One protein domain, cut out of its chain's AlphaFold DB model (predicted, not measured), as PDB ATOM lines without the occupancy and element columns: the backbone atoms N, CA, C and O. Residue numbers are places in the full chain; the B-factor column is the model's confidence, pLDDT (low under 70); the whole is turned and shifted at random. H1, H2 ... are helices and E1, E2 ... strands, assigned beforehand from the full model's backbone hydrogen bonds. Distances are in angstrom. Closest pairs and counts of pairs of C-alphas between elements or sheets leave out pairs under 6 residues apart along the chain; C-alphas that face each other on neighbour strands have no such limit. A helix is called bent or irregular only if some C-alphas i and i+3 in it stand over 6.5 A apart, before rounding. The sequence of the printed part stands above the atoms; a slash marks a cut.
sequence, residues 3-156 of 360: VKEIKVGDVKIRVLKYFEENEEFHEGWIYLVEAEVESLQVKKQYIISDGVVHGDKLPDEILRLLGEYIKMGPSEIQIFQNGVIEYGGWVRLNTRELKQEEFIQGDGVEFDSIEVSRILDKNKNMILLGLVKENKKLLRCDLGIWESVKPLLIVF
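What this domain is: This is residues 3 to 156 of the 360 residues of an uncharacterized protein of Candidatus Hydrogenedentes bacterium (UniProt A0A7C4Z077). A long, twisted sheet of strands E1 to E4 makes the body; the bent helix H2 covers one face of it, and H4 packs on H2's second arm, with H3 between them along the chain. Toward the other end, a small second sheet of E5 to E8, with H1 over it, meets the long sheet through E8. The printed part has 154 residues, with four named helices and eight named strands that follow along the chain as E1 E2 E3 E4 H1 E5 E6 E7 E8 H2 H3 H4; each sheet is a meander, each strand the antiparallel neighbour of the one before, and the class is mixed, helices and strands. The whole is compact, with a radius of gyration of the C-alphas of 16.2 A, and elongated, spanning 49 by 31 by 27 A.

Where its parts are: Find C-alpha 5 at (-28.434, -43.302, -0.657), where E1, residues 5 to 8, begins. Next come E2, 11 to 23, 33.6 A long and bending by 61 degrees at residue 17; E3, 26 to 37, 34.9 A; and E4, 42 to 49, 22.8 A. Then read H1, 60 to 66, E5, 69 to 72, E6, 78 to 80, E7, 83 to 85, and E8, 90 to 93. H2, 113 to 134, was assigned as one helix by its hydrogen bonds but is bent, C-alphas 122 and 125 being 8.0 A apart; its arms are H2a, 113 to 122, and H2b, 125 to 134. After H3, 136 to 140, H4, 144 to 156, runs 19.5 A to C-alpha 156 at (-10.564, -34.260, 18.594); it is irregular, with C-alphas 145 and 148 7.3 A apart.

How they stand to each other: In the sheet E1 E2 E3 E4, look for N 6 and O 13 at 2.9 A, N 14 and O 34 at 2.9 A, and N 33 and O 46 at 2.9 A. H2a and H2b, about perpendicular at 77 degrees, are on one face, giving two layers, helices over a sheet; H2b's height over the sheet is 9.0 A. H4 touches H2b, closest C-alphas Leu 129 and Leu 153 at 6.7 A, at a steep tilt of 63 degrees, the same way. H3 touches H2b only at the corner, and only just, with 3 pairs of C-alphas within 8 A; the closest are Val 132 and Leu 138, 5.7 A. In the sheet E5 E6 E7 E8, find N 79 and O 71, N 80 and O 83, and N 84 and O 92, each at 2.9 A. H1 stands up from this sheet at 50 degrees. The closest C-alphas of E4 and E8 are Ser 49 and Leu 93, 6.2 A. Each O i to N i+4 pair is within hydrogen-bond range in H2a and H2b, against 1 of 3 in H1, 0 of 1 in H3 and 4 of 9 in H4; their O i to N i+3 counts are 3 of 4, 2 of 2 and 7 of 10.

The domain as a whole: The C-alphas farthest apart, Ser 75 and Arg 140, are 49.7 A apart. The printed part has no cut; the link from E8 to H2, residues 94 to 112, is long. Mean pLDDT of the printed part is 90.0, and residues 22 to 27 are under 70.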
ATOM      1  N   VAL A   3     -35.108 -42.270  -1.929       84.19
ATOM      2  CA  VAL A   3     -33.739 -42.539  -2.397       84.19
ATOM      3  C   VAL A   3     -33.166 -43.747  -1.662       84.19
ATOM      4  O   VAL A   3     -33.626 -44.071  -0.571       84.19
ATOM      5  N   LYS A   4     -32.159 -44.401  -2.250       84.75
ATOM      6  CA  LYS A   4     -31.416 -45.510  -1.616       84.75
ATOM      7  C   LYS A   4     -30.143 -45.057  -0.899       84.75
ATOM      8  O   LYS A   4     -29.614 -45.769  -0.051       84.75
ATOM      9  N   GLU A   5     -29.642 -43.874  -1.242       89.75
ATOM     10  CA  GLU A   5     -28.434 -43.302  -0.657       89.75
ATOM     11  C   GLU A   5     -28.497 -41.773  -0.617       89.75
ATOM     12  O   GLU A   5     -29.134 -41.138  -1.460       89.75
ATOM     13  N   ILE A   6     -27.807 -41.191   0.362       90.94
ATOM     14  CA  ILE A   6     -27.519 -39.759   0.452       90.94
ATOM     15  C   ILE A   6     -26.002 -39.587   0.353       90.94
ATOM     16  O   ILE A   6     -25.252 -40.274   1.044       90.94
ATOM     17  N   LYS A   7     -25.541 -38.639  -0.465       92.44
ATOM     18  CA  LYS A   7     -24.139 -38.200  -0.478       92.44
ATOM     19  C   LYS A   7     -24.016 -36.839   0.196       92.44
ATOM     20  O   LYS A   7     -24.713 -35.899  -0.178       92.44
ATOM     21  N   VAL A   8     -23.123 -36.741   1.175       92.44
ATOM     22  CA  VAL A   8     -22.770 -35.505   1.878       92.44
ATOM     23  C   VAL A   8     -21.283 -35.245   1.652       92.44
ATOM     24  O   VAL A   8     -20.434 -35.734   2.397       92.44
ATOM     25  N   GLY A   9     -20.972 -34.525   0.570       93.25
ATOM     26  CA  GLY A   9     -19.603 -34.451   0.054       93.25
ATOM     27  C   GLY A   9     -19.092 -35.850  -0.312       93.25
ATOM     28  O   GLY A   9     -19.781 -36.607  -0.999       93.25
ATOM     29  N   ASP A  10     -17.928 -36.211   0.220       96.06
ATOM     30  CA  ASP A  10     -17.283 -37.519   0.070       96.06
ATOM     31  C   ASP A  10     -17.891 -38.612   0.971       96.06
ATOM     32  O   ASP A  10     -17.530 -39.785   0.849       96.06
ATOM     33  N   VAL A  11     -18.788 -38.258   1.902       95.94
ATOM     34  CA  VAL A  11     -19.438 -39.225   2.798       95.94
ATOM     35  C   VAL A  11     -20.701 -39.765   2.142       95.94
ATOM     36  O   VAL A  11     -21.676 -39.044   1.930       95.94
ATOM     37  N   LYS A  12     -20.705 -41.064   1.863       95.25
ATOM     38  CA  LYS A  12     -21.863 -41.801   1.368       95.25
ATOM     39  C   LYS A  12     -22.628 -42.406   2.533       95.25
ATOM     40  O   LYS A  12     -22.038 -43.053   3.393       95.25
ATOM     41  N   ILE A  13     -23.941 -42.210   2.556       94.00
ATOM     42  CA  ILE A  13     -24.819 -42.705   3.611       94.00
ATOM     43  C   ILE A  13     -25.912 -43.581   3.011       94.00
ATOM     44  O   ILE A  13     -26.644 -43.149   2.120       94.00
ATOM     45  N   ARG A  14     -26.037 -44.804   3.530       93.69
ATOM     46  CA  ARG A  14     -27.098 -45.757   3.188       93.69
ATOM     47  C   ARG A  14     -27.925 -46.051   4.433       93.69
ATOM     48  O   ARG A  14     -27.366 -46.314   5.494       93.69
ATOM     49  N   VAL A  15     -29.248 -46.043   4.309       92.06
ATOM     50  CA  VAL A  15     -30.124 -46.620   5.337       92.06
ATOM     51  C   VAL A  15     -30.272 -48.091   5.003       92.06
ATOM     52  O   VAL A  15     -30.805 -48.431   3.953       92.06
ATOM     53  N   LEU A  16     -29.767 -48.962   5.867       90.44
ATOM     54  CA  LEU A  16     -29.825 -50.406   5.658       90.44
ATOM     55  C   LEU A  16     -31.191 -50.962   6.043       90.44
ATOM     56  O   LEU A  16     -31.719 -51.819   5.343       90.44
ATOM     57  N   LYS A  17     -31.748 -50.472   7.155       88.50
ATOM     58  CA  LYS A  17     -33.072 -50.825   7.684       88.50
ATOM     59  C   LYS A  17     -33.635 -49.608   8.413       88.50
ATOM     60  O   LYS A  17     -32.866 -48.866   9.026       88.50
ATOM     61  N   TYR A  18     -34.947 -49.408   8.369       86.06
ATOM     62  CA  TYR A  18     -35.617 -48.465   9.257       86.06
ATOM     63  C   TYR A  18     -36.962 -49.018   9.718       86.06
ATOM     64  O   TYR A  18     -37.573 -49.828   9.023       86.06
ATOM     65  N   PHE A  19     -37.390 -48.581  10.896       85.25
ATOM     66  CA  PHE A  19     -38.633 -48.995  11.533       85.25
ATOM     67  C   PHE A  19     -39.356 -47.744  12.010       85.25
ATOM     68  O   PHE A  19     -38.742 -46.917  12.685       85.25
ATOM     69  N   GLU A  20     -40.621 -47.611  11.624       79.19
ATOM     70  CA  GLU A  20     -41.486 -46.469  11.915       79.19
ATOM     71  C   GLU A  20     -42.706 -46.943  12.703       79.19
ATOM     72  O   GLU A  20     -43.345 -47.935  12.335       79.19
ATOM     73  N   GLU A  21     -43.052 -46.196  13.746       74.12
ATOM     74  CA  GLU A  21     -44.367 -46.241  14.369       74.12
ATOM     75  C   GLU A  21     -44.967 -44.836  14.404       74.12
ATOM     76  O   GLU A  21     -44.288 -43.870  14.766       74.12
ATOM     77  N   ASN A  22     -46.245 -44.748  14.044       65.44
ATOM     78  CA  ASN A  22     -47.015 -43.518  14.071       65.44
ATOM     79  C   ASN A  22     -48.371 -43.804  14.739       65.44
ATOM     80  O   ASN A  22     -49.389 -43.982  14.072       65.44
ATOM     81  N   GLU A  23     -48.360 -43.941  16.068       59.16
ATOM     82  CA  GLU A  23     -49.578 -43.996  16.889       59.16
ATOM     83  C   GLU A  23     -49.764 -42.659  17.623       59.16
ATOM     84  O   GLU A  23     -48.775 -42.021  17.978       59.16
ATOM     85  N   GLU A  24     -51.015 -42.248  17.898       54.53
ATOM     86  CA  GLU A  24     -51.398 -40.932  18.474       54.53
ATOM     87  C   GLU A  24     -50.609 -40.503  19.736       54.53
ATOM     88  O   GLU A  24     -50.624 -39.325  20.099       54.53
ATOM     89  N   PHE A  25     -49.902 -41.428  20.397       52.38
ATOM     90  CA  PHE A  25     -49.106 -41.190  21.606       52.38
ATOM     91  C   PHE A  25     -47.643 -41.677  21.527       52.38
ATOM     92  O   PHE A  25     -46.867 -41.397  22.445       52.38
ATOM     93  N   HIS A  26     -47.241 -42.361  20.448       53.94
ATOM     94  CA  HIS A  26     -45.911 -42.954  20.275       53.94
ATOM     95  C   HIS A  26     -45.430 -42.783  18.826       53.94
ATOM     96  O   HIS A  26     -45.621 -43.652  17.979       53.94
ATOM     97  N   GLU A  27     -44.781 -41.651  18.547       60.91
ATOM     98  CA  GLU A  27     -43.999 -41.473  17.322       60.91
ATOM     99  C   GLU A  27     -42.559 -41.918  17.577       60.91
ATOM    100  O   GLU A  27     -41.898 -41.467  18.523       60.91
ATOM    101  N   GLY A  28     -42.041 -42.797  16.726       70.94
ATOM    102  CA  GLY A  28     -40.652 -43.188  16.842       70.94
ATOM    103  C   GLY A  28     -40.093 -43.874  15.624       70.94
ATOM    104  O   GLY A  28     -40.757 -44.637  14.929       70.94
ATOM    105  N   TRP A  29     -38.818 -43.586  15.396       83.56
ATOM    106  CA  TRP A  29     -38.078 -44.107  14.269       83.56
ATOM    107  C   TRP A  29     -36.765 -44.692  14.740       83.56
ATOM    108  O   TRP A  29     -36.049 -44.053  15.515       83.56
ATOM    109  N   ILE A  30     -36.430 -45.873  14.231       88.31
ATOM    110  CA  ILE A  30     -35.127 -46.505  14.419       88.31
ATOM    111  C   ILE A  30     -34.519 -46.733  13.044       88.31
ATOM    112  O   ILE A  30     -35.072 -47.468  12.234       88.31
ATOM    113  N   TYR A  31     -33.356 -46.138  12.803       90.94
ATOM    114  CA  TYR A  31     -32.599 -46.255  11.564       90.94
ATOM    115  C   TYR A  31     -31.283 -46.990  11.814       90.94
ATOM    116  O   TYR A  31     -30.477 -46.572  12.645       90.94
ATOM    117  N   LEU A  32     -31.035 -48.048  11.044       93.69
ATOM    118  CA  LEU A  32     -29.707 -48.626  10.871       93.69
ATOM    119  C   LEU A  32     -29.056 -47.962   9.659       93.69
ATOM    120  O   LEU A  32     -29.504 -48.136   8.525       93.69
ATOM    121  N   VAL A  33     -27.991 -47.210   9.905       94.88
ATOM    122  CA  VAL A  33     -27.318 -46.389   8.898       94.88
ATOM    123  C   VAL A  33     -25.883 -46.854   8.715       94.88
ATOM    124  O   VAL A  33     -25.156 -47.038   9.686       94.88
ATOM    125  N   GLU A  34     -25.449 -46.975   7.468       96.12
ATOM    126  CA  GLU A  34     -24.053 -47.162   7.090       96.12
ATOM    127  C   GLU A  34     -23.496 -45.855   6.524       96.12
ATOM    128  O   GLU A  34     -24.073 -45.279   5.602       96.12
ATOM    129  N   ALA A  35     -22.376 -45.391   7.079       96.06
ATOM    130  CA  ALA A  35     -21.605 -44.281   6.538       96.06
ATOM    131  C   ALA A  35     -20.278 -44.803   5.978       96.06
ATOM    132  O   ALA A  35     -19.539 -45.526   6.653       96.06
ATOM    133  N   GLU A  36     -19.975 -44.412   4.749       95.81
ATOM    134  CA  GLU A  36     -18.845 -44.893   3.970       95.81
ATOM    135  C   GLU A  36     -18.097 -43.717   3.337       95.81
ATOM    136  O   GLU A  36     -18.700 -42.770   2.834       95.81
ATOM    137  N   VAL A  37     -16.768 -43.790   3.343       96.62
ATOM    138  CA  VAL A  37     -15.897 -42.917   2.551       96.62
ATOM    139  C   VAL A  37     -15.030 -43.818   1.688       96.62
ATOM    140  O   VAL A  37     -13.978 -44.296   2.123       96.62
ATOM    141  N   GLU A  38     -15.509 -44.074   0.470       93.62
ATOM    142  CA  GLU A  38     -14.948 -45.067  -0.457       93.62
ATOM    143  C   GLU A  38     -13.447 -44.822  -0.721       93.62
ATOM    144  O   GLU A  38     -12.637 -45.744  -0.635       93.62
ATOM    145  N   SER A  39     -13.046 -43.559  -0.929       94.31
ATOM    146  CA  SER A  39     -11.648 -43.153  -1.183       94.31
ATOM    147  C   SER A  39     -10.685 -43.446  -0.027       94.31
ATOM    148  O   SER A  39      -9.474 -43.534  -0.236       94.31
ATOM    149  N   LEU A  40     -11.205 -43.596   1.193       95.31
ATOM    150  CA  LEU A  40     -10.430 -43.921   2.388       95.31
ATOM    151  C   LEU A  40     -10.604 -45.373   2.838       95.31
ATOM    152  O   LEU A  40      -9.965 -45.753   3.819       95.31
ATOM    153  N   GLN A  41     -11.453 -46.150   2.154       94.88
ATOM    154  CA  GLN A  41     -11.864 -47.501   2.551       94.88
ATOM    155  C   GLN A  41     -12.382 -47.559   4.000       94.88
ATOM    156  O   GLN A  41     -12.163 -48.530   4.720       94.88
ATOM    157  N   VAL A  42     -13.054 -46.493   4.447       94.75
ATOM    158  CA  VAL A  42     -13.636 -46.410   5.791       94.75
ATOM    159  C   VAL A  42     -15.127 -46.666   5.707       94.75
ATOM    160  O   VAL A  42     -15.825 -46.014   4.934       94.75
ATOM    161  N   LYS A  43     -15.612 -47.561   6.567       95.00
ATOM    162  CA  LYS A  43     -17.027 -47.894   6.691       95.00
ATOM    163  C   LYS A  43     -17.409 -48.084   8.155       95.00
ATOM    164  O   LYS A  43     -16.715 -48.791   8.887       95.00
ATOM    165  N   LYS A  44     -18.505 -47.462   8.582       96.88
ATOM    166  CA  LYS A  44     -19.054 -47.570   9.942       96.88
ATOM    167  C   LYS A  44     -20.571 -47.701   9.893       96.88
ATOM    168  O   LYS A  44     -21.207 -47.103   9.028       96.88
ATOM    169  N   GLN A  45     -21.137 -48.452  10.834       96.75
ATOM    170  CA  GLN A  45     -22.583 -48.551  11.013       96.75
ATOM    171  C   GLN A  45     -23.020 -47.896  12.320       96.75
ATOM    172  O   GLN A  45     -22.279 -47.873  13.304       96.75
ATOM    173  N   TYR A  46     -24.229 -47.353  12.312       96.19
ATOM    174  CA  TYR A  46     -24.816 -46.615  13.418       96.19
ATOM    175  C   TYR A  46     -26.276 -47.012  13.576       96.19
ATOM    176  O   TYR A  46     -26.991 -47.164  12.585       96.19
ATOM    177  N   ILE A  47     -26.725 -47.098  14.823       95.06
ATOM    178  CA  ILE A  47     -28.148 -47.004  15.136       95.06
ATOM    179  C   ILE A  47     -28.444 -45.551  15.450       95.06
ATOM    180  O   ILE A  47     -27.753 -44.942  16.267       95.06
ATOM    181  N   ILE A  48     -29.462 -45.002  14.798       92.75
ATOM    182  CA  ILE A  48     -29.974 -43.664  15.054       92.75
ATOM    183  C   ILE A  48     -31.458 -43.785  15.364       92.75
ATOM    184  O   ILE A  48     -32.234 -44.226  14.523       92.75
ATOM    185  N   SER A  49     -31.840 -43.396  16.574       88.00
ATOM    186  CA  SER A  49     -33.224 -43.406  17.034       88.00
ATOM    187  C   SER A  49     -33.693 -41.994  17.384       88.00
ATOM    188  O   SER A  49     -32.926 -41.215  17.959       88.00
ATOM    189  N   ASP A  50     -34.945 -41.680  17.049       83.12
ATOM    190  CA  ASP A  50     -35.652 -40.448  17.453       83.12
ATOM    191  C   ASP A  50     -36.975 -40.771  18.183       83.12
ATOM    192  O   ASP A  50     -37.848 -39.917  18.278       83.12
ATOM    193  N   GLY A  51     -37.144 -41.998  18.705       84.19
ATOM    194  CA  GLY A  51     -38.332 -42.373  19.484       84.19
ATOM    195  C   GLY A  51     -38.383 -43.838  19.928       84.19
ATOM    196  O   GLY A  51     -37.345 -44.440  20.225       84.19
ATOM    197  N   VAL A  52     -39.598 -44.382  20.037       87.56
ATOM    198  CA  VAL A  52     -39.875 -45.778  20.424       87.56
ATOM    199  C   VAL A  52     -40.611 -46.521  19.314       87.56
ATOM    200  O   VAL A  52     -41.420 -45.928  18.614       87.56
ATOM    201  N   VAL A  53     -40.331 -47.812  19.160       88.12
ATOM    202  CA  VAL A  53     -41.002 -48.689  18.186       88.12
ATOM    203  C   VAL A  53     -41.443 -49.956  18.903       88.12
ATOM    204  O   VAL A  53     -40.713 -50.456  19.763       88.12
ATOM    205  N   HIS A  54     -42.623 -50.478  18.578       88.38
ATOM    206  CA  HIS A  54     -43.113 -51.702  19.203       88.38
ATOM    207  C   HIS A  54     -42.184 -52.888  18.889       88.38
ATOM    208  O   HIS A  54     -41.797 -53.094  17.736       88.38
ATOM    209  N   GLY A  55     -41.826 -53.679  19.906       83.88
ATOM    210  CA  GLY A  55     -40.848 -54.767  19.795       83.88
ATOM    211  C   GLY A  55     -41.192 -55.801  18.722       83.88
ATOM    212  O   GLY A  55     -40.301 -56.232  18.000       83.88
ATOM    213  N   ASP A  56     -42.476 -56.106  18.533       85.44
ATOM    214  CA  ASP A  56     -42.950 -57.060  17.515       85.44
ATOM    215  C   ASP A  56     -42.660 -56.629  16.066       85.44
ATOM    216  O   ASP A  56     -42.693 -57.451  15.151       85.44
ATOM    217  N   LYS A  57     -42.365 -55.343  15.834       85.12
ATOM    218  CA  LYS A  57     -41.951 -54.831  14.519       85.12
ATOM    219  C   LYS A  57     -40.441 -54.858  14.315       85.12
ATOM    220  O   LYS A  57     -39.971 -54.614  13.203       85.12
ATOM    221  N   LEU A  58     -39.676 -55.119  15.373       87.94
ATOM    222  CA  LEU A  58     -38.226 -55.154  15.324       87.94
ATOM    223  C   LEU A  58     -37.752 -56.600  15.151       87.94
ATOM    224  O   LEU A  58     -38.047 -57.450  15.987       87.94
ATOM    225  N   PRO A  59     -36.977 -56.904  14.099       89.44
ATOM    226  CA  PRO A  59     -36.409 -58.231  13.937       89.44
ATOM    227  C   PRO A  59     -35.383 -58.514  15.043       89.44
ATOM    228  O   PRO A  59     -34.721 -57.600  15.546       89.44
ATOM    229  N   ASP A  60     -35.189 -59.795  15.364       89.50
ATOM    230  CA  ASP A  60     -34.279 -60.259  16.425       89.50
ATOM    231  C   ASP A  60     -32.874 -59.653  16.335       89.50
ATOM    232  O   ASP A  60     -32.250 -59.341  17.346       89.50
ATOM    233  N   GLU A  61     -32.354 -59.470  15.122       90.31
ATOM    234  CA  GLU A  61     -31.041 -58.864  14.884       90.31
ATOM    235  C   GLU A  61     -30.944 -57.412  15.391       90.31
ATOM    236  O   GLU A  61     -29.886 -57.009  15.863       90.31
ATOM    237  N   ILE A  62     -32.043 -56.648  15.348       92.31
ATOM    238  CA  ILE A  62     -32.122 -55.275  15.865       92.31
ATOM    239  C   ILE A  62     -32.347 -55.299  17.374       92.31
ATOM    240  O   ILE A  62     -31.704 -54.539  18.096       92.31
ATOM    241  N   LEU A  63     -33.189 -56.211  17.870       91.50
ATOM    242  CA  LEU A  63     -33.397 -56.395  19.309       91.50
ATOM    243  C   LEU A  63     -32.098 -56.784  20.029       91.50
ATOM    244  O   LEU A  63     -31.818 -56.266  21.108       91.50
ATOM    245  N   ARG A  64     -31.235 -57.601  19.410       93.25
ATOM    246  CA  ARG A  64     -29.903 -57.943  19.950       93.25
ATOM    247  C   ARG A  64     -29.009 -56.723  20.187       93.25
ATOM    248  O   ARG A  64     -28.144 -56.776  21.060       93.25
ATOM    249  N   LEU A  65     -29.226 -55.613  19.477       94.94
ATOM    250  CA  LEU A  65     -28.443 -54.384  19.655       94.94
ATOM    251  C   LEU A  65     -28.725 -53.670  20.984       94.94
ATOM    252  O   LEU A  65     -27.938 -52.789  21.349       94.94
ATOM    253  N   LEU A  66     -29.778 -54.062  21.720       94.38
ATOM    254  CA  LEU A  66     -30.004 -53.659  23.114       94.38
ATOM    255  C   LEU A  66     -28.819 -54.047  24.011       94.38
ATOM    256  O   LEU A  66     -28.488 -53.304  24.939       94.38
ATOM    257  N   GLY A  67     -28.127 -55.143  23.689       93.75
ATOM    258  CA  GLY A  67     -27.008 -55.666  24.463       93.75
ATOM    259  C   GLY A  67     -27.458 -56.391  25.730       93.75
ATOM    260  O   GLY A  67     -28.564 -56.921  25.807       93.75
ATOM    261  N   GLU A  68     -26.581 -56.434  26.729       94.31
ATOM    262  CA  GLU A  68     -26.842 -57.161  27.971       94.31
ATOM    263  C   GLU A  68     -27.930 -56.486  28.815       94.31
ATOM    264  O   GLU A  68     -27.989 -55.256  28.932       94.31
ATOM    265  N   TYR A  69     -28.780 -57.306  29.438       95.88
ATOM    266  CA  TYR A  69     -29.732 -56.841  30.440       95.88
ATOM    267  C   TYR A  69     -28.983 -56.356  31.683       95.88
ATOM    268  O   TYR A  69     -28.158 -57.076  32.245       95.88
ATOM    269  N   ILE A  70     -29.292 -55.139  32.128       96.19
ATOM    270  CA  ILE A  70     -28.677 -54.539  33.312       96.19
ATOM    271  C   ILE A  70     -29.567 -54.760  34.531       96.19
ATOM    272  O   ILE A  70     -29.100 -55.261  35.552       96.19
ATOM    273  N   LYS A  71     -30.825 -54.305  34.465       94.06
ATOM    274  CA  LYS A  71     -31.767 -54.340  35.596       94.06
ATOM    275  C   LYS A  71     -33.194 -53.978  35.189       94.06
ATOM    276  O   LYS A  71     -33.418 -53.378  34.140       94.06
ATOM    277  N   MET A  72     -34.126 -54.218  36.108       92.94
ATOM    278  CA  MET A  72     -35.496 -53.720  36.033       92.94
ATOM    279  C   MET A  72     -35.562 -52.315  36.646       92.94
ATOM    280  O   MET A  72     -35.021 -52.065  37.727       92.94
ATOM    281  N   GLY A  73     -36.182 -51.385  35.930       87.62
ATOM    282  CA  GLY A  73     -36.491 -50.032  36.366       87.62
ATOM    283  C   GLY A  73     -37.866 -49.929  37.040       87.62
ATOM    284  O   GLY A  73     -38.547 -50.933  37.248       87.62
ATOM    285  N   PRO A  74     -38.287 -48.705  37.401       82.25
ATOM    286  CA  PRO A  74     -39.650 -48.445  37.855       82.25
ATOM    287  C   PRO A  74     -40.668 -48.868  36.787       82.25
ATOM    288  O   PRO A  74     -40.386 -48.748  35.597       82.25
ATOM    289  N   SER A  75     -41.847 -49.329  37.210       82.81
ATOM    290  CA  SER A  75     -42.952 -49.694  36.303       82.81
ATOM    291  C   SER A  75     -42.595 -50.761  35.256       82.81
ATOM    292  O   SER A  75     -42.998 -50.649  34.104       82.81
ATOM    293  N   GLU A  76     -41.817 -51.776  35.649       84.94
ATOM    294  CA  GLU A  76     -41.458 -52.932  34.801       84.94
ATOM    295  C   GLU A  76     -40.663 -52.587  33.524       84.94
ATOM    296  O   GLU A  76     -40.571 -53.392  32.599       84.94
ATOM    297  N   ILE A  77     -40.029 -51.409  33.478       91.50
ATOM    298  CA  ILE A  77     -39.138 -51.036  32.374       91.50
ATOM    299  C   ILE A  77     -37.865 -51.884  32.442       91.50
ATOM    300  O   ILE A  77     -37.099 -51.786  33.401       91.50
ATOM    301  N   GLN A  78     -37.568 -52.658  31.404       94.38
ATOM    302  CA  GLN A  78     -36.329 -53.430  31.324       94.38
ATOM    303  C   GLN A  78     -35.202 -52.554  30.772       94.38
ATOM    304  O   GLN A  78     -35.298 -52.015  29.668       94.38
ATOM    305  N   ILE A  79     -34.120 -52.398  31.536       95.00
ATOM    306  CA  ILE A  79     -32.971 -51.572  31.159       95.00
ATOM    307  C   ILE A  79     -31.848 -52.465  30.647       95.00
ATOM    308  O   ILE A  79     -31.359 -53.337  31.369       95.00
ATOM    309  N   PHE A  80     -31.393 -52.179  29.432       96.25
ATOM    310  CA  PHE A  80     -30.286 -52.853  28.764       96.25
ATOM    311  C   PHE A  80     -29.102 -51.901  28.572       96.25
ATOM    312  O   PHE A  80     -29.201 -50.690  28.784       96.25
ATOM    313  N   GLN A  81     -27.963 -52.449  28.153       95.19
ATOM    314  CA  GLN A  81     -26.733 -51.695  27.905       95.19
ATOM    315  C   GLN A  81     -26.921 -50.515  26.945       95.19
ATOM    316  O   GLN A  81     -26.389 -49.428  27.181       95.19
ATOM    317  N   ASN A  82     -27.679 -50.723  25.871       95.62
ATOM    318  CA  ASN A  82     -27.807 -49.778  24.766       95.62
ATOM    319  C   ASN A  82     -29.252 -49.333  24.514       95.62
ATOM    320  O   ASN A  82     -29.539 -48.787  23.451       95.62
ATOM    321  N   GLY A  83     -30.162 -49.539  25.462       94.19
ATOM    322  CA  GLY A  83     -31.556 -49.152  25.296       94.19
ATOM    323  C   GLY A  83     -32.448 -49.626  26.431       94.19
ATOM    324  O   GLY A  83     -31.973 -50.102  27.462       94.19
ATOM    325  N   VAL A  84     -33.752 -49.472  26.241       94.19
ATOM    326  CA  VAL A  84     -34.775 -49.901  27.197       94.19
ATOM    327  C   VAL A  84     -35.953 -50.540  26.470       94.19
ATOM    328  O   VAL A  84     -36.243 -50.182  25.327       94.19
ATOM    329  N   ILE A  85     -36.631 -51.456  27.157       93.06
ATOM    330  CA  ILE A  85     -37.959 -51.940  26.781       93.06
ATOM    331  C   ILE A  85     -38.936 -51.405  27.826       93.06
ATOM    332  O   ILE A  85     -38.819 -51.711  29.014       93.06
ATOM    333  N   GLU A  86     -39.842 -50.544  27.388       90.25
ATOM    334  CA  GLU A  86     -40.870 -49.914  28.207       90.25
ATOM    335  C   GLU A  86     -42.093 -50.834  28.359       90.25
ATOM    336  O   GLU A  86     -42.214 -51.872  27.699       90.25
ATOM    337  N   TYR A  87     -43.005 -50.457  29.260       84.75
ATOM    338  CA  TYR A  87     -44.247 -51.197  29.471       84.75
ATOM    339  C   TYR A  87     -45.021 -51.351  28.157       84.75
ATOM    340  O   TYR A  87     -45.111 -50.405  27.379       84.75
ATOM    341  N   GLY A  88     -45.580 -52.537  27.914       82.88
ATOM    342  CA  GLY A  88     -46.282 -52.843  26.665       82.88
ATOM    343  C   GLY A  88     -45.372 -53.257  25.505       82.88
ATOM    344  O   GLY A  88     -45.868 -53.414  24.405       82.88
ATOM    345  N   GLY A  89     -44.066 -53.462  25.729       88.38
ATOM    346  CA  GLY A  89     -43.162 -54.006  24.703       88.38
ATOM    347  C   GLY A  89     -42.546 -52.961  23.768       88.38
ATOM    348  O   GLY A  89     -41.931 -53.316  22.764       88.38
ATOM    349  N   TRP A  90     -42.669 -51.674  24.096       90.25
ATOM    350  CA  TRP A  90     -42.086 -50.572  23.331       90.25
ATOM    351  C   TRP A  90     -40.573 -50.491  23.518       90.25
ATOM    352  O   TRP A  90     -40.074 -50.426  24.638       90.25
ATOM    353  N   VAL A  91     -39.821 -50.453  22.424       91.62
ATOM    354  CA  VAL A  91     -38.357 -50.494  22.448       91.62
ATOM    355  C   VAL A  91     -37.777 -49.130  22.103       91.62
ATOM    356  O   VAL A  91     -38.089 -48.544  21.066       91.62
ATOM    357  N   ARG A  92     -36.855 -48.648  22.945       91.56
ATOM    358  CA  ARG A  92     -35.993 -47.494  22.662       91.56
ATOM    359  C   ARG A  92     -34.541 -47.946  22.568       91.56
ATOM    360  O   ARG A  92     -33.969 -48.388  23.563       91.56
ATOM    361  N   LEU A  93     -33.912 -47.750  21.412       93.25
ATOM    362  CA  LEU A  93     -32.463 -47.903  21.255       93.25
ATOM    363  C   LEU A  93     -31.749 -46.558  21.410       93.25
ATOM    364  O   LEU A  93     -32.189 -45.541  20.877       93.25
ATOM    365  N   ASN A  94     -30.621 -46.553  22.115       93.81
ATOM    366  CA  ASN A  94     -29.750 -45.388  22.197       93.81
ATOM    367  C   ASN A  94     -29.010 -45.208  20.870       93.81
ATOM    368  O   ASN A  94     -28.362 -46.136  20.382       93.81
ATOM    369  N   THR A  95     -29.040 -43.991  20.329       93.94
ATOM    370  CA  THR A  95     -28.237 -43.632  19.157       93.94
ATOM    371  C   THR A  95     -26.748 -43.841  19.438       93.94
ATOM    372  O   THR A  95     -26.213 -43.279  20.399       93.94
ATOM    373  N   ARG A  96     -26.074 -44.658  18.618       95.00
ATOM    374  CA  ARG A  96     -24.668 -45.042  18.818       95.00
ATOM    375  C   ARG A  96     -23.990 -45.558  17.549       95.00
ATOM    376  O   ARG A  96     -24.644 -46.020  16.619       95.00
ATOM    377  N   GLU A  97     -22.659 -45.534  17.561       95.44
ATOM    378  CA  GLU A  97     -21.813 -46.324  16.654       95.44
ATOM    379  C   GLU A  97     -21.906 -47.813  17.033       95.44
ATOM    380  O   GLU A  97     -21.879 -48.161  18.220       95.44
ATOM    381  N   LEU A  98     -22.032 -48.678  16.028       95.38
ATOM    382  CA  LEU A  98     -21.964 -50.128  16.187       95.38
ATOM    383  C   LEU A  98     -20.510 -50.598  16.164       95.38
ATOM    384  O   LEU A  98     -19.671 -50.051  15.441       95.38
ATOM    385  N   LYS A  99     -20.209 -51.635  16.942       93.25
ATOM    386  CA  LYS A  99     -18.936 -52.354  16.835       93.25
ATOM    387  C   LYS A  99     -18.950 -53.255  15.599       93.25
ATOM    388  O   LYS A  99     -20.017 -53.593  15.098       93.25
ATOM    389  N   GLN A 100     -17.777 -53.655  15.107       90.00
ATOM    390  CA  GLN A 100     -17.684 -54.453  13.875       90.00
ATOM    391  C   GLN A 100     -18.446 -55.781  13.974       90.00
ATOM    392  O   GLN A 100     -19.086 -56.188  13.010       90.00
ATOM    393  N   GLU A 101     -18.428 -56.427  15.138       90.94
ATOM    394  CA  GLU A 101     -19.167 -57.660  15.419       90.94
ATOM    395  C   GLU A 101     -20.695 -57.478  15.453       90.94
ATOM    396  O   GLU A 101     -21.431 -58.453  15.342       90.94
ATOM    397  N   GLU A 102     -21.175 -56.239  15.580       92.81
ATOM    398  CA  GLU A 102     -22.598 -55.883  15.563       92.81
ATOM    399  C   GLU A 102     -23.069 -55.448  14.168       92.81
ATOM    400  O   GLU A 102     -24.228 -55.067  14.009       92.81
ATOM    401  N   PHE A 103     -22.187 -55.441  13.160       93.75
ATOM    402  CA  PHE A 103     -22.558 -54.993  11.822       93.75
ATOM    403  C   PHE A 103     -23.597 -55.928  11.214       93.75
ATOM    404  O   PHE A 103     -23.427 -57.145  11.158       93.75
ATOM    405  N   ILE A 104     -24.656 -55.325  10.689       91.44
ATOM    406  CA  ILE A 104     -25.744 -56.024  10.019       91.44
ATOM    407  C   ILE A 104     -25.588 -55.789   8.519       91.44
ATOM    408  O   ILE A 104     -25.378 -54.661   8.062       91.44
ATOM    409  N   GLN A 105     -25.664 -56.863   7.736       86.75
ATOM    410  CA  GLN A 105     -25.644 -56.767   6.279       86.75
ATOM    411  C   GLN A 105     -26.989 -56.249   5.751       86.75
ATOM    412  O   GLN A 105     -28.053 -56.574   6.281       86.75
ATOM    413  N   GLY A 106     -26.939 -55.452   4.687       79.75
ATOM    414  CA  GLY A 106     -28.121 -54.970   3.986       79.75
ATOM    415  C   GLY A 106     -27.748 -54.241   2.700       79.75
ATOM    416  O   GLY A 106     -26.693 -53.614   2.626       79.75
ATOM    417  N   ASP A 107     -28.635 -54.303   1.709       76.00
ATOM    418  CA  ASP A 107     -28.418 -53.717   0.376       76.00
ATOM    419  C   ASP A 107     -28.867 -52.246   0.274       76.00
ATOM    420  O   ASP A 107     -28.800 -51.630  -0.792       76.00
ATOM    421  N   GLY A 108     -29.307 -51.664   1.393       80.88
ATOM    422  CA  GLY A 108     -29.934 -50.347   1.446       80.88
ATOM    423  C   GLY A 108     -31.421 -50.399   1.081       80.88
ATOM    424  O   GLY A 108     -31.824 -51.043   0.113       80.88
ATOM    425  N   VAL A 109     -32.252 -49.705   1.853       87.38
ATOM    426  CA  VAL A 109     -33.693 -49.562   1.599       87.38
ATOM    427  C   VAL A 109     -34.005 -48.181   1.035       87.38
ATOM    428  O   VAL A 109     -33.211 -47.254   1.164       87.38
ATOM    429  N   GLU A 110     -35.155 -48.034   0.383       88.50
ATOM    430  CA  GLU A 110     -35.645 -46.716  -0.021       88.50
ATOM    431  C   GLU A 110     -36.263 -45.982   1.167       88.50
ATOM    432  O   GLU A 110     -37.085 -46.544   1.886       88.50
ATOM    433  N   PHE A 111     -35.910 -44.712   1.344       84.31
ATOM    434  CA  PHE A 111     -36.383 -43.874   2.452       84.31
ATOM    435  C   PHE A 111     -36.657 -42.443   1.985       84.31
ATOM    436  O   PHE A 111     -36.154 -42.023   0.938       84.31
ATOM    437  N   ASP A 112     -37.427 -41.667   2.758       84.88
ATOM    438  CA  ASP A 112     -37.586 -40.243   2.464       84.88
ATOM    439  C   ASP A 112     -36.298 -39.475   2.783       84.88
ATOM    440  O   ASP A 112     -35.892 -39.305   3.935       84.88
ATOM    441  N   SER A 113     -35.667 -38.967   1.725       84.25
ATOM    442  CA  SER A 113     -34.444 -38.174   1.808       84.25
ATOM    443  C   SER A 113     -34.529 -36.987   2.776       84.25
ATOM    444  O   SER A 113     -33.523 -36.664   3.403       84.25
ATOM    445  N   ILE A 114     -35.686 -36.327   2.912       85.06
ATOM    446  CA  ILE A 114     -35.816 -35.095   3.708       85.06
ATOM    447  C   ILE A 114     -35.760 -35.432   5.195       85.06
ATOM    448  O   ILE A 114     -35.007 -34.820   5.956       85.06
ATOM    449  N   GLU A 115     -36.537 -36.430   5.601       82.31
ATOM    450  CA  GLU A 115     -36.629 -36.849   6.992       82.31
ATOM    451  C   GLU A 115     -35.302 -37.432   7.483       82.31
ATOM    452  O   GLU A 115     -34.758 -36.988   8.500       82.31
ATOM    453  N   VAL A 116     -34.719 -38.342   6.697       84.69
ATOM    454  CA  VAL A 116     -33.427 -38.948   7.017       84.69
ATOM    455  C   VAL A 116     -32.330 -37.887   7.065       84.69
ATOM    456  O   VAL A 116     -31.535 -37.887   8.000       84.69
ATOM    457  N   SER A 117     -32.313 -36.914   6.146       87.25
ATOM    458  CA  SER A 117     -31.331 -35.817   6.193       87.25
ATOM    459  C   SER A 117     -31.411 -35.016   7.494       87.25
ATOM    460  O   SER A 117     -30.376 -34.681   8.072       87.25
ATOM    461  N   ARG A 118     -32.622 -34.749   8.003       87.50
ATOM    462  CA  ARG A 118     -32.823 -34.056   9.285       87.50
ATOM    463  C   ARG A 118     -32.237 -34.857  10.449       87.50
ATOM    464  O   ARG A 118     -31.576 -34.291  11.319       87.50
ATOM    465  N   ILE A 119     -32.463 -36.168  10.465       86.56
ATOM    466  CA  ILE A 119     -31.980 -37.071  11.517       86.56
ATOM    467  C   ILE A 119     -30.457 -37.243  11.448       86.56
ATOM    468  O   ILE A 119     -29.777 -37.197  12.476       86.56
ATOM    469  N   LEU A 120     -29.897 -37.371  10.245       90.56
ATOM    470  CA  LEU A 120     -28.454 -37.429  10.032       90.56
ATOM    471  C   LEU A 120     -27.777 -36.129  10.471       90.56
ATOM    472  O   LEU A 120     -26.757 -36.177  11.156       90.56
ATOM    473  N   ASP A 121     -28.356 -34.966  10.159       91.56
ATOM    474  CA  ASP A 121     -27.786 -33.681  10.568       91.56
ATOM    475  C   ASP A 121     -27.760 -33.503  12.097       91.56
ATOM    476  O   ASP A 121     -26.768 -33.004  12.640       91.56
ATOM    477  N   LYS A 122     -28.781 -33.991  12.820       91.62
ATOM    478  CA  LYS A 122     -28.768 -34.038  14.298       91.62
ATOM    479  C   LYS A 122     -27.600 -34.880  14.841       91.62
ATOM    480  O   LYS A 122     -27.061 -34.568  15.902       91.62
ATOM    481  N   ASN A 123     -27.181 -35.914  14.107       93.06
ATOM    482  CA  ASN A 123     -26.211 -36.922  14.555       93.06
ATOM    483  C   ASN A 123     -24.833 -36.837  13.874       93.06
ATOM    484  O   ASN A 123     -23.932 -37.616  14.202       93.06
ATOM    485  N   LYS A 124     -24.619 -35.854  12.987       95.00
ATOM    486  CA  LYS A 124     -23.397 -35.697  12.177       95.00
ATOM    487  C   LYS A 124     -22.098 -35.737  12.978       95.00
ATOM    488  O   LYS A 124     -21.121 -36.335  12.543       95.00
ATOM    489  N   ASN A 125     -22.082 -35.155  14.182       95.56
ATOM    490  CA  ASN A 125     -20.886 -35.134  15.023       95.56
ATOM    491  C   ASN A 125     -20.460 -36.550  15.426       95.56
ATOM    492  O   ASN A 125     -19.277 -36.862  15.365       95.56
ATOM    493  N   MET A 126     -21.403 -37.412  15.821       94.75
ATOM    494  CA  MET A 126     -21.105 -38.798  16.196       94.75
ATOM    495  C   MET A 126     -20.580 -39.583  14.993       94.75
ATOM    496  O   MET A 126     -19.553 -40.253  15.104       94.75
ATOM    497  N   ILE A 127     -21.254 -39.450  13.845       95.75
ATOM    498  CA  ILE A 127     -20.887 -40.129  12.599       95.75
ATOM    499  C   ILE A 127     -19.459 -39.743  12.200       95.75
ATOM    500  O   ILE A 127     -18.575 -40.594  12.105       95.75
ATOM    501  N   LEU A 128     -19.188 -38.444  12.061       96.94
ATOM    502  CA  LEU A 128     -17.879 -37.958  11.625       96.94
ATOM    503  C   LEU A 128     -16.768 -38.251  12.639       96.94
ATOM    504  O   LEU A 128     -15.631 -38.496  12.241       96.94
ATOM    505  N   LEU A 129     -17.078 -38.277  13.941       96.44
ATOM    506  CA  LEU A 129     -16.124 -38.712  14.962       96.44
ATOM    507  C   LEU A 129     -15.785 -40.204  14.833       96.44
ATOM    508  O   LEU A 129     -14.621 -40.559  14.998       96.44
ATOM    509  N   GLY A 130     -16.754 -41.070  14.529       95.06
ATOM    510  CA  GLY A 130     -16.496 -42.493  14.272       95.06
ATOM    511  C   GLY A 130     -15.624 -42.707  13.030       95.06
ATOM    512  O   GLY A 130     -14.626 -43.424  13.080       95.06
ATOM    513  N   LEU A 131     -15.926 -41.995  11.940       96.19
ATOM    514  CA  LEU A 131     -15.155 -42.068  10.696       96.19
ATOM    515  C   LEU A 131     -13.719 -41.532  10.859       96.19
ATOM    516  O   LEU A 131     -12.764 -42.167  10.413       96.19
ATOM    517  N   VAL A 132     -13.528 -40.386  11.531       96.69
ATOM    518  CA  VAL A 132     -12.186 -39.789  11.698       96.69
ATOM    519  C   VAL A 132     -11.297 -40.596  12.650       96.69
ATOM    520  O   VAL A 132     -10.070 -40.550  12.525       96.69
ATOM    521  N   LYS A 133     -11.898 -41.328  13.603       94.62
ATOM    522  CA  LYS A 133     -11.170 -42.267  14.470       94.62
ATOM    523  C   LYS A 133     -10.526 -43.379  13.652       94.62
ATOM    524  O   LYS A 133      -9.381 -43.721  13.929       94.62
ATOM    525  N   GLU A 134     -11.246 -43.891  12.658       94.12
ATOM    526  CA  GLU A 134     -10.753 -44.929  11.755       94.12
ATOM    527  C   GLU A 134      -9.658 -44.379  10.834       94.12
ATOM    528  O   GLU A 134      -8.589 -44.968  10.697       94.12
ATOM    529  N   ASN A 135      -9.883 -43.200  10.238       95.31
ATOM    530  CA  ASN A 135      -8.903 -42.590   9.346       95.31
ATOM    531  C   ASN A 135      -8.887 -41.058   9.434       95.31
ATOM    532  O   ASN A 135      -9.765 -40.360   8.923       95.31
ATOM    533  N   LYS A 136      -7.801 -40.506   9.995       94.50
ATOM    534  CA  LYS A 136      -7.601 -39.049  10.128       94.50
ATOM    535  C   LYS A 136      -7.564 -38.308   8.785       94.50
ATOM    536  O   LYS A 136      -7.743 -37.090   8.774       94.50
ATOM    537  N   LYS A 137      -7.331 -39.005   7.660       95.75
ATOM    538  CA  LYS A 137      -7.368 -38.397   6.318       95.75
ATOM    539  C   LYS A 137      -8.751 -37.847   5.962       95.75
ATOM    540  O   LYS A 137      -8.802 -36.967   5.111       95.75
ATOM    541  N   LEU A 138      -9.813 -38.243   6.677       95.50
ATOM    542  CA  LEU A 138     -11.150 -37.649   6.560       95.50
ATOM    543  C   LEU A 138     -11.134 -36.116   6.686       95.50
ATOM    544  O   LEU A 138     -11.922 -35.432   6.051       95.50
ATOM    545  N   LEU A 139     -10.195 -35.548   7.454       95.12
ATOM    546  CA  LEU A 139     -10.049 -34.093   7.584       95.12
ATOM    547  C   LEU A 139      -9.723 -33.372   6.266       95.12
ATOM    548  O   LEU A 139      -9.878 -32.154   6.193       95.12
ATOM    549  N   ARG A 140      -9.236 -34.101   5.254       95.31
ATOM    550  CA  ARG A 140      -8.897 -33.581   3.922       95.31
ATOM    551  C   ARG A 140     -10.022 -33.765   2.902       95.31
ATOM    552  O   ARG A 140      -9.921 -33.187   1.828       95.31
ATOM    553  N   CYS A 141     -11.038 -34.561   3.227       95.25
ATOM    554  CA  CYS A 141     -12.192 -34.815   2.369       95.25
ATOM    555  C   CYS A 141     -13.125 -33.602   2.315       95.25
ATOM    556  O   CYS A 141     -13.122 -32.773   3.234       95.25
ATOM    557  N   ASP A 142     -13.930 -33.522   1.259       96.19
ATOM    558  CA  ASP A 142     -15.094 -32.642   1.211       96.19
ATOM    559  C   ASP A 142     -16.201 -33.251   2.080       96.19
ATOM    560  O   ASP A 142     -16.643 -34.373   1.852       96.19
ATOM    561  N   LEU A 143     -16.629 -32.542   3.120       95.44
ATOM    562  CA  LEU A 143     -17.725 -32.955   3.998       95.44
ATOM    563  C   LEU A 143     -19.046 -32.262   3.626       95.44
ATOM    564  O   LEU A 143     -20.013 -32.342   4.385       95.44
ATOM    565  N   GLY A 144     -19.101 -31.553   2.496       94.50
ATOM    566  CA  GLY A 144     -20.283 -30.864   1.993       94.50
ATOM    567  C   GLY A 144     -20.902 -29.925   3.030       94.50
ATOM    568  O   GLY A 144     -20.234 -29.101   3.656       94.50
ATOM    569  N   ILE A 145     -22.204 -30.078   3.281       92.88
ATOM    570  CA  ILE A 145     -22.916 -29.273   4.290       92.88
ATOM    571  C   ILE A 145     -22.395 -29.486   5.729       92.88
ATOM    572  O   ILE A 145     -22.682 -28.679   6.617       92.88
ATOM    573  N   TRP A 146     -21.600 -30.532   5.981       96.00
ATOM    574  CA  TRP A 146     -20.999 -30.825   7.286       96.00
ATOM    575  C   TRP A 146     -19.583 -30.267   7.476       96.00
ATOM    576  O   TRP A 146     -18.974 -30.493   8.524       96.00
ATOM    577  N   GLU A 147     -19.069 -29.470   6.536       95.69
ATOM    578  CA  GLU A 147     -17.775 -28.773   6.661       95.69
ATOM    579  C   GLU A 147     -17.629 -27.978   7.968       95.69
ATOM    580  O   GLU A 147     -16.554 -27.926   8.573       95.69
ATOM    581  N   SER A 148     -18.738 -27.434   8.477       94.56
ATOM    582  CA  SER A 148     -18.791 -26.712   9.755       94.56
ATOM    583  C   SER A 148     -18.308 -27.531  10.967       94.56
ATOM    584  O   SER A 148     -17.928 -26.952  11.986       94.56
ATOM    585  N   VAL A 149     -18.264 -28.867  10.868       95.56
ATOM    586  CA  VAL A 149     -17.809 -29.777  11.933       95.56
ATOM    587  C   VAL A 149     -16.283 -29.963  11.934       95.56
ATOM    588  O   VAL A 149     -15.721 -30.336  12.966       95.56
ATOM    589  N   LYS A 150     -15.558 -29.655  10.845       95.31
ATOM    590  CA  LYS A 150     -14.097 -29.879  10.760       95.31
ATOM    591  C   LYS A 150     -13.288 -29.299  11.925       95.31
ATOM    592  O   LYS A 150     -12.424 -30.020  12.432       95.31
ATOM    593  N   PRO A 151     -13.541 -28.070  12.423       94.06
ATOM    594  CA  PRO A 151     -12.818 -27.549  13.582       94.06
ATOM    595  C   PRO A 151     -12.931 -28.455  14.817       94.06
ATOM    596  O   PRO A 151     -11.948 -28.643  15.537       94.06
ATOM    597  N   LEU A 152     -14.099 -29.070  15.036       94.62
ATOM    598  CA  LEU A 152     -14.318 -30.027  16.120       94.62
ATOM    599  C   LEU A 152     -13.480 -31.296  15.914       94.62
ATOM    600  O   LEU A 152     -12.821 -31.749  16.853       94.62
ATOM    601  N   LEU A 153     -13.465 -31.841  14.693       96.38
ATOM    602  CA  LEU A 153     -12.682 -33.033  14.347       96.38
ATOM    603  C   LEU A 153     -11.172 -32.782  14.500       96.38
ATOM    604  O   LEU A 153     -10.465 -33.625  15.047       96.38
ATOM    605  N   ILE A 154     -10.678 -31.607  14.093       95.25
ATOM    606  CA  ILE A 154      -9.271 -31.207  14.260       95.25
ATOM    607  C   ILE A 154      -8.884 -31.207  15.743       95.25
ATOM    608  O   ILE A 154      -7.853 -31.768  16.117       95.25
ATOM    609  N   VAL A 155      -9.717 -30.614  16.605       94.50
ATOM    610  CA  VAL A 155      -9.483 -30.617  18.058       94.50
ATOM    611  C   VAL A 155      -9.489 -32.043  18.607       94.50
ATOM    612  O   VAL A 155      -8.618 -32.397  19.402       94.50
ATOM    613  N   PHE A 156     -10.432 -32.873  18.161       96.31
ATOM    614  CA  PHE A 156     -10.564 -34.260  18.594       96.31
ATOM    615  C   PHE A 156      -9.316 -35.100  18.271       96.31
ATOM    616  O   PHE A 156      -8.753 -35.730  19.168       96.31
TER     617      PHE A 156